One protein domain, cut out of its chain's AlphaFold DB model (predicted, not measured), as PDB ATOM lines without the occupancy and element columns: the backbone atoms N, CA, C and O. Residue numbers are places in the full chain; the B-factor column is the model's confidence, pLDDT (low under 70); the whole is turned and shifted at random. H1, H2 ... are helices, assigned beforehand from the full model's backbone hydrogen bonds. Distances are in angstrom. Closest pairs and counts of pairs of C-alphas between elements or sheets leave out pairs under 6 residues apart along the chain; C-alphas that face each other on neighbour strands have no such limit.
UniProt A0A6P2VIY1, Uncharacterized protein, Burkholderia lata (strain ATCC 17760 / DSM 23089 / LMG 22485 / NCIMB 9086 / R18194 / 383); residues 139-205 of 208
ATOM      1  N   MET A 139     -57.714  68.528  33.335       72.62
ATOM      2  CA  MET A 139     -57.354  67.558  34.373       72.62
ATOM      3  C   MET A 139     -56.844  68.224  35.657       72.62
ATOM      4  O   MET A 139     -57.126  67.725  36.745       72.62
ATOM      5  N   ASP A 140     -56.150  69.359  35.555       71.50
ATOM      6  CA  ASP A 140     -55.655  70.152  36.696       71.50
ATOM      7  C   ASP A 140     -56.780  70.873  37.431       71.50
ATOM      8  O   ASP A 140     -56.648  71.247  38.592       71.50
ATOM      9  N   ARG A 141     -57.920  71.039  36.761       73.19
ATOM     10  CA  ARG A 141     -59.107  71.688  37.318       73.19
ATOM     11  C   ARG A 141     -60.038  70.721  38.043       73.19
ATOM     12  O   ARG A 141     -60.995  71.175  38.674       73.19
ATOM     13  N   LEU A 142     -59.787  69.415  37.946       80.38
ATOM     14  CA  LEU A 142     -60.514  68.403  38.702       80.38
ATOM     15  C   LEU A 142     -60.080  68.424  40.165       80.38
ATOM     16  O   LEU A 142     -58.892  68.428  40.474       80.38
ATOM     17  N   SER A 143     -61.057  68.373  41.061       79.12
ATOM     18  CA  SER A 143     -60.818  68.101  42.473       79.12
ATOM     19  C   SER A 143     -60.303  66.673  42.681       79.12
ATOM     20  O   SER A 143     -60.517  65.781  41.853       79.12
ATOM     21  N   ASN A 144     -59.673  66.432  43.830       76.69
ATOM     22  CA  ASN A 144     -59.167  65.104  44.193       76.69
ATOM     23  C   ASN A 144     -60.282  64.046  44.218       76.69
ATOM     24  O   ASN A 144     -60.064  62.916  43.788       76.69
ATOM     25  N   GLN A 145     -61.492  64.427  44.646       71.75
ATOM     26  CA  GLN A 145     -62.657  63.540  44.641       71.75
ATOM     27  C   GLN A 145     -63.080  63.168  43.212       71.75
ATOM     28  O   GLN A 145     -63.259  61.995  42.906       71.75
ATOM     29  N   GLU A 146     -63.170  64.151  42.313       82.88
ATOM     30  CA  GLU A 146     -63.531  63.919  40.909       82.88
ATOM     31  C   GLU A 146     -62.473  63.059  40.189       82.88
ATOM     32  O   GLU A 146     -62.813  62.179  39.399       82.88
ATOM     33  N   ARG A 147     -61.185  63.249  40.502       81.62
ATOM     34  CA  ARG A 147     -60.099  62.397  39.987       81.62
ATOM     35  C   ARG A 147     -60.218  60.959  40.490       81.62
ATOM     36  O   ARG A 147     -60.106  60.034  39.684       81.62
ATOM     37  N   ALA A 148     -60.483  60.767  41.783       76.12
ATOM     38  CA  ALA A 148     -60.678  59.446  42.376       76.12
ATOM     39  C   ALA A 148     -61.884  58.720  41.757       76.12
ATOM     40  O   ALA A 148     -61.781  57.548  41.393       76.12
ATOM     41  N   ASP A 149     -62.995  59.427  41.548       81.75
ATOM     42  CA  ASP A 149     -64.200  58.873  40.929       81.75
ATOM     43  C   ASP A 149     -63.975  58.505  39.455       81.75
ATOM     44  O   ASP A 149     -64.451  57.466  38.983       81.75
ATOM     45  N   MET A 150     -63.202  59.311  38.723       85.25
ATOM     46  CA  MET A 150     -62.801  59.017  37.348       85.25
ATOM     47  C   MET A 150     -61.887  57.788  37.262       85.25
ATOM     48  O   MET A 150     -62.078  56.950  36.379       85.25
ATOM     49  N   PHE A 151     -60.940  57.632  38.190       81.31
ATOM     50  CA  PHE A 151     -60.058  56.461  38.262       81.31
ATOM     51  C   PHE A 151     -60.809  55.187  38.681       81.31
ATOM     52  O   PHE A 151     -60.657  54.115  38.089       81.31
ATOM     53  N   ALA A 152     -61.697  55.293  39.669       81.94
ATOM     54  CA  ALA A 152     -62.557  54.191  40.093       81.94
ATOM     55  C   ALA A 152     -63.539  53.766  38.986       81.94
ATOM     56  O   ALA A 152     -63.934  52.602  38.908       81.94
ATOM     57  N   TRP A 153     -63.949  54.695  38.122       87.25
ATOM     58  CA  TRP A 153     -64.731  54.385  36.930       87.25
ATOM     59  C   TRP A 153     -63.876  53.753  35.823       87.25
ATOM     60  O   TRP A 153     -64.319  52.770  35.228       87.25
ATOM     61  N   SER A 154     -62.665  54.260  35.562       81.00
ATOM     62  CA  SER A 154     -61.793  53.775  34.481       81.00
ATOM     63  C   SER A 154     -61.315  52.341  34.719       81.00
ATOM     64  O   SER A 154     -61.307  51.539  33.791       81.00
ATOM     65  N   THR A 155     -61.034  51.978  35.973       80.62
ATOM     66  CA  THR A 155     -60.685  50.604  36.390       80.62
ATOM     67  C   THR A 155     -61.824  49.600  36.196       80.62
ATOM     68  O   THR A 155     -61.581  48.399  36.086       80.62
ATOM     69  N   LYS A 156     -63.072  50.076  36.116       80.56
ATOM     70  CA  LYS A 156     -64.258  49.260  35.817       80.56
ATOM     71  C   LYS A 156     -64.561  49.180  34.322       80.56
ATOM     72  O   LYS A 156     -65.418  48.391  33.926       80.56
ATOM     73  N   GLN A 157     -63.893  49.979  33.490       75.88
ATOM     74  CA  GLN A 157     -64.058  49.908  32.044       75.88
ATOM     75  C   GLN A 157     -63.238  48.751  31.486       75.88
ATOM     76  O   GLN A 157     -62.039  48.641  31.722       75.88
ATOM     77  N   THR A 158     -63.885  47.893  30.704       70.19
ATOM     78  CA  THR A 158     -63.173  46.898  29.903       70.19
ATOM     79  C   THR A 158     -62.849  47.540  28.558       70.19
ATOM     80  O   THR A 158     -63.779  47.936  27.849       70.19
ATOM     81  N   PRO A 159     -61.569  47.689  28.184       68.56
ATOM     82  CA  PRO A 159     -61.227  48.256  26.890       68.56
ATOM     83  C   PRO A 159     -61.836  47.413  25.765       68.56
ATOM     84  O   PRO A 159     -61.864  46.186  25.843       68.56
ATOM     85  N   ALA A 160     -62.305  48.063  24.696       65.50
ATOM     86  CA  ALA A 160     -62.963  47.384  23.573       65.50
ATOM     87  C   ALA A 160     -62.054  46.374  22.838       65.50
ATOM     88  O   ALA A 160     -62.534  45.564  22.048       65.50
ATOM     89  N   GLN A 161     -60.744  46.424  23.089       58.38
ATOM     90  CA  GLN A 161     -59.750  45.481  22.588       58.38
ATOM     91  C   GLN A 161     -58.811  45.061  23.730       58.38
ATOM     92  O   GLN A 161     -58.522  45.886  24.599       58.38
ATOM     93  N   PRO A 162     -58.292  43.822  23.742       56.84
ATOM     94  CA  PRO A 162     -57.267  43.410  24.700       56.84
ATOM     95  C   PRO A 162     -56.040  44.331  24.604       56.84
ATOM     96  O   PRO A 162     -55.480  44.494  23.524       56.84
ATOM     97  N   GLY A 163     -55.647  44.954  25.719       64.12
ATOM     98  CA  GLY A 163     -54.579  45.967  25.743       64.12
ATOM     99  C   GLY A 163     -54.991  47.357  25.233       64.12
ATOM    100  O   GLY A 163     -54.135  48.213  25.037       64.12
ATOM    101  N   GLY A 164     -56.284  47.591  25.000       65.31
ATOM    102  CA  GLY A 164     -56.806  48.890  24.585       65.31
ATOM    103  C   GLY A 164     -56.769  49.938  25.700       65.31
ATOM    104  O   GLY A 164     -56.756  49.614  26.887       65.31
ATOM    105  N   ALA A 165     -56.801  51.212  25.312       72.44
ATOM    106  CA  ALA A 165     -56.909  52.333  26.239       72.44
ATOM    107  C   ALA A 165     -58.377  52.646  26.573       72.44
ATOM    108  O   ALA A 165     -59.268  52.511  25.731       72.44
ATOM    109  N   VAL A 166     -58.623  53.104  27.801       76.44
ATOM    110  CA  VAL A 166     -59.925  53.633  28.224       76.44
ATOM    111  C   VAL A 166     -59.999  55.106  27.832       76.44
ATOM    112  O   VAL A 166     -59.118  55.892  28.172       76.44
ATOM    113  N   ASN A 167     -61.058  55.496  27.122       78.12
ATOM    114  CA  ASN A 167     -61.288  56.898  26.799       78.12
ATOM    115  C   ASN A 167     -61.821  57.643  28.034       78.12
ATOM    116  O   ASN A 167     -62.997  57.533  28.370       78.12
ATOM    117  N   LEU A 168     -60.973  58.432  28.693       79.25
ATOM    118  CA  LEU A 168     -61.367  59.216  29.871       79.25
ATOM    119  C   LEU A 168     -62.411  60.303  29.553       79.25
ATOM    120  O   LEU A 168     -63.162  60.708  30.438       79.25
ATOM    121  N   MET A 169     -62.549  60.723  28.289       79.25
ATOM    122  CA  MET A 169     -63.569  61.699  27.875       79.25
ATOM    123  C   MET A 169     -65.001  61.151  27.932       79.25
ATOM    124  O   MET A 169     -65.950  61.919  27.812       79.25
ATOM    125  N   THR A 170     -65.186  59.840  28.120       81.69
ATOM    126  CA  THR A 170     -66.518  59.234  28.279       81.69
ATOM    127  C   THR A 170     -66.918  59.055  29.741       81.69
ATOM    128  O   THR A 170     -67.920  58.395  30.020       81.69
ATOM    129  N   TRP A 171     -66.146  59.601  30.685       87.00
ATOM    130  CA  TRP A 171     -66.498  59.546  32.097       87.00
ATOM    131  C   TRP A 171     -67.788  60.350  32.364       87.00
ATOM    132  O   TRP A 171     -67.855  61.533  32.027       87.00
ATOM    133  N   PRO A 172     -68.834  59.760  32.974       83.44
ATOM    134  CA  PRO A 172     -70.104  60.459  33.204       83.44
ATOM    135  C   PRO A 172     -69.994  61.660  34.158       83.44
ATOM    136  O   PRO A 172     -70.821  62.570  34.076       83.44
ATOM    137  N   GLY A 173     -68.970  61.696  35.020       84.38
ATOM    138  CA  GLY A 173     -68.754  62.777  35.988       84.38
ATOM    139  C   GLY A 173     -68.372  64.125  35.372       84.38
ATOM    140  O   GLY A 173     -68.478  65.148  36.046       84.38
ATOM    141  N   TRP A 174     -68.027  64.177  34.076       85.75
ATOM    142  CA  TRP A 174     -67.722  65.438  33.387       85.75
ATOM    143  C   TRP A 174     -68.847  66.475  33.485       85.75
ATOM    144  O   TRP A 174     -68.577  67.673  33.534       85.75
ATOM    145  N   SER A 175     -70.107  66.041  33.560       83.56
ATOM    146  CA  SER A 175     -71.256  66.955  33.647       83.56
ATOM    147  C   SER A 175     -71.295  67.736  34.963       83.56
ATOM    148  O   SER A 175     -71.680  68.906  34.978       83.56
ATOM    149  N   ASP A 176     -70.907  67.102  36.069       81.81
ATOM    150  CA  ASP A 176     -70.887  67.736  37.388       81.81
ATOM    151  C   ASP A 176     -69.648  68.624  37.549       81.81
ATOM    152  O   ASP A 176     -69.769  69.748  38.038       81.81
ATOM    153  N   VAL A 177     -68.502  68.192  37.005       83.88
ATOM    154  CA  VAL A 177     -67.279  69.008  36.903       83.88
ATOM    155  C   VAL A 177     -67.559  70.313  36.160       83.88
ATOM    156  O   VAL A 177     -67.248  71.392  36.657       83.88
ATOM    157  N   MET A 178     -68.176  70.243  34.975       81.38
ATOM    158  CA  MET A 178     -68.462  71.436  34.170       81.38
ATOM    159  C   MET A 178     -69.424  72.391  34.885       81.38
ATOM    160  O   MET A 178     -69.215  73.601  34.847       81.38
ATOM    161  N   ARG A 179     -70.426  71.858  35.601       79.19
ATOM    162  CA  ARG A 179     -71.365  72.662  36.400       79.19
ATOM    163  C   ARG A 179     -70.667  73.375  37.557       79.19
ATOM    164  O   ARG A 179     -70.943  74.545  37.814       79.19
ATOM    165  N   ARG A 180     -69.756  72.688  38.250       85.06
ATOM    166  CA  ARG A 180     -68.941  73.286  39.313       85.06
ATOM    167  C   ARG A 180     -68.034  74.379  38.760       85.06
ATOM    168  O   ARG A 180     -68.014  75.471  39.306       85.06
ATOM    169  N   LEU A 181     -67.329  74.118  37.660       78.62
ATOM    170  CA  LEU A 181     -66.432  75.103  37.051       78.62
ATOM    171  C   LEU A 181     -67.173  76.373  36.599       78.62
ATOM    172  O   LEU A 181     -66.621  77.469  36.699       78.62
ATOM    173  N   GLU A 182     -68.414  76.241  36.129       76.38
ATOM    174  CA  GLU A 182     -69.286  77.378  35.816       76.38
ATOM    175  C   GLU A 182     -69.677  78.169  37.077       76.38
ATOM    176  O   GLU A 182     -69.612  79.404  37.085       76.38
ATOM    177  N   ALA A 183     -70.017  77.474  38.166       73.06
ATOM    178  CA  ALA A 183     -70.326  78.096  39.453       73.06
ATOM    179  C   ALA A 183     -69.106  78.817  40.059       73.06
ATOM    180  O   ALA A 183     -69.216  79.983  40.437       73.06
ATOM    181  N   ASP A 184     -67.937  78.171  40.063       72.31
ATOM    182  CA  ASP A 184     -66.670  78.727  40.553       72.31
ATOM    183  C   ASP A 184     -66.277  79.978  39.755       72.31
ATOM    184  O   ASP A 184     -65.867  80.993  40.322       72.31
ATOM    185  N   SER A 185     -66.457  79.950  38.428       71.00
ATOM    186  CA  SER A 185     -66.210  81.120  37.585       71.00
ATOM    187  C   SER A 185     -67.167  82.266  37.907       71.00
ATOM    188  O   SER A 185     -66.738  83.419  37.940       71.00
ATOM    189  N   THR A 186     -68.449  81.975  38.122       75.44
ATOM    190  CA  THR A 186     -69.468  82.989  38.435       75.44
ATOM    191  C   THR A 186     -69.179  83.663  39.776       75.44
ATOM    192  O   THR A 186     -69.268  84.887  39.892       75.44
ATOM    193  N   GLU A 187     -68.765  82.883  40.772       69.88
ATOM    194  CA  GLU A 187     -68.399  83.396  42.090       69.88
ATOM    195  C   GLU A 187     -67.113  84.234  42.044       69.88
ATOM    196  O   GLU A 187     -67.064  85.322  42.619       69.88
ATOM    197  N   ALA A 188     -66.102  83.803  41.283       66.25
ATOM    198  CA  ALA A 188     -64.880  84.583  41.081       66.25
ATOM    199  C   ALA A 188     -65.168  85.961  40.456       66.25
ATOM    200  O   ALA A 188     -64.628  86.976  40.903       66.25
ATOM    201  N   TRP A 189     -66.071  86.021  39.470       68.62
ATOM    202  CA  TRP A 189     -66.522  87.288  38.883       68.62
ATOM    203  C   TRP A 189     -67.256  88.174  39.892       68.62
ATOM    204  O   TRP A 189     -67.023  89.384  39.923       68.62
ATOM    205  N   ARG A 190     -68.105  87.589  40.746       78.31
ATOM    206  CA  ARG A 190     -68.816  88.319  41.805       78.31
ATOM    207  C   ARG A 190     -67.841  88.972  42.790       78.31
ATOM    208  O   ARG A 190     -67.980  90.158  43.086       78.31
ATOM    209  N   VAL A 191     -66.837  88.226  43.254       74.44
ATOM    210  CA  VAL A 191     -65.809  88.724  44.185       74.44
ATOM    211  C   VAL A 191     -64.951  89.815  43.541       74.44
ATOM    212  O   VAL A 191     -64.666  90.831  44.176       74.44
ATOM    213  N   ALA A 192     -64.572  89.643  42.272       70.44
ATOM    214  CA  ALA A 192     -63.801  90.642  41.539       70.44
ATOM    215  C   ALA A 192     -64.562  91.973  41.405       70.44
ATOM    216  O   ALA A 192     -63.982  93.039  41.618       70.44
ATOM    217  N   LEU A 193     -65.865  91.921  41.108       76.31
ATOM    218  CA  LEU A 193     -66.716  93.112  41.040       76.31
ATOM    219  C   LEU A 193     -66.827  93.813  42.402       76.31
ATOM    220  O   LEU A 193     -66.656  95.028  42.477       76.31
ATOM    221  N   GLU A 194     -67.010  93.057  43.487       79.81
ATOM    222  CA  GLU A 194     -67.078  93.613  44.845       79.81
ATOM    223  C   GLU A 194     -65.760  94.299  45.262       79.81
ATOM    224  O   GLU A 194     -65.767  95.354  45.902       79.81
ATOM    225  N   ALA A 195     -64.613  93.734  44.870       76.19
ATOM    226  CA  ALA A 195     -63.303  94.330  45.120       76.19
ATOM    227  C   ALA A 195     -63.114  95.659  44.367       76.19
ATOM    228  O   ALA A 195     -62.586  96.618  44.937       76.19
ATOM    229  N   VAL A 196     -63.581  95.738  43.116       79.12
ATOM    230  CA  VAL A 196     -63.545  96.971  42.314       79.12
ATOM    231  C   VAL A 196     -64.443  98.052  42.919       79.12
ATOM    232  O   VAL A 196     -64.018  99.204  43.028       79.12
ATOM    233  N   ASP A 197     -65.649  97.698  43.364       82.50
ATOM    234  CA  ASP A 197     -66.575  98.650  43.992       82.50
ATOM    235  C   ASP A 197     -66.045  99.173  45.336       82.50
ATOM    236  O   ASP A 197     -66.164 100.367  45.643       82.50
ATOM    237  N   ARG A 198     -65.376  98.315  46.118       76.94
ATOM    238  CA  ARG A 198     -64.697  98.710  47.360       76.94
ATOM    239  C   ARG A 198     -63.529  99.661  47.099       76.94
ATOM    240  O   ARG A 198     -63.397 100.655  47.809       76.94
ATOM    241  N   ALA A 199     -62.708  99.382  46.085       76.19
ATOM    242  CA  ALA A 199     -61.581 100.237  45.713       76.19
ATOM    243  C   ALA A 199     -62.047 101.627  45.250       76.19
ATOM    244  O   ALA A 199     -61.481 102.636  45.669       76.19
ATOM    245  N   LYS A 200     -63.127 101.697  44.460       75.31
ATOM    246  CA  LYS A 200     -63.742 102.972  44.055       75.31
ATOM    247  C   LYS A 200     -64.290 103.758  45.249       75.31
ATOM    248  O   LYS A 200     -64.025 104.946  45.367       75.31
ATOM    249  N   SER A 201     -64.981 103.087  46.171       74.06
ATOM    250  CA  SER A 201     -65.565 103.725  47.362       74.06
ATOM    251  C   SER A 201     -64.524 104.228  48.377       74.06
ATOM    252  O   SER A 201     -64.837 105.084  49.204       74.06
ATOM    253  N   ALA A 202     -63.307 103.673  48.358       69.00
ATOM    254  CA  ALA A 202     -62.195 104.120  49.196       69.00
ATOM    255  C   ALA A 202     -61.475 105.342  48.601       69.00
ATOM    256  O   ALA A 202     -61.125 106.253  49.346       69.00
ATOM    257  N   GLY A 203     -61.317 105.392  47.273       63.59
ATOM    258  CA  GLY A 203     -60.681 106.519  46.578       63.59
ATOM    259  C   GLY A 203     -61.451 107.840  46.684       63.59
ATOM    260  O   GLY A 203     -60.831 108.896  46.742       63.59
ATOM    261  N   ASP A 204     -62.781 107.792  46.800       59.06
ATOM    262  CA  ASP A 204     -63.618 108.992  46.974       59.06
ATOM    263  C   ASP A 204     -63.529 109.618  48.383       59.06
ATOM    264  O   ASP A 204     -64.037 110.716  48.593       59.06
ATOM    265  N   LYS A 205     -62.889 108.958  49.364       57.41
ATOM    266  CA  LYS A 205     -62.796 109.450  50.758       57.41
ATOM    267  C   LYS A 205     -61.475 110.127  51.128       57.41
ATOM    268  O   LYS A 205     -61.401 110.715  52.201       57.41
TER     269      LYS A 205
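Overview. This is residues 139 to 205 of the 208 residues of an uncharacterized protein of Burkholderia lata (strain ATCC 17760 / DSM 23089 / LMG 22485 / NCIMB 9086 / R18194 / 383) (UniProt A0A6P2VIY1). One long helix, H2, makes most of a rod, with a small head where it begins: the short helix H1 and the loop of residues 155 to 173, which folds back to H2. Residues 182 to 205 stick out free. The printed part has 67 residues, two named helices in the order H1, H2 and no named strand: all helix, extended, radius of gyration of the C-alphas 20.1 A, spans 71 by 16 by 14 A.

Along the chain. Find C-alpha 144 at (-59.167, 65.104, 44.193); from there H1 runs to residue 154, 15.2 A. H2, residues 174 to 203, runs 43.7 A to C-alpha 203 at (-60.681, 106.519, 46.578).

Arrangement. Look at Glu 146 and Val 177: their C-alphas, the closest of H1 and H2, are 7.5 A apart, close but not clearly touching. The helices run opposite ways at a shallow tilt of 17 degrees. In both, every O i to N i+4 pair is within hydrogen-bond range.

Size, cuts and confidence. The farthest C-alphas, Pro 162 and Lys 205, are 71.2 A apart. The printed part has no cut; the link H1 to H2, 19 residues, is long. Look for pLDDT under 70 at residues 159 to 164, 187 to 189 and 202 to 205.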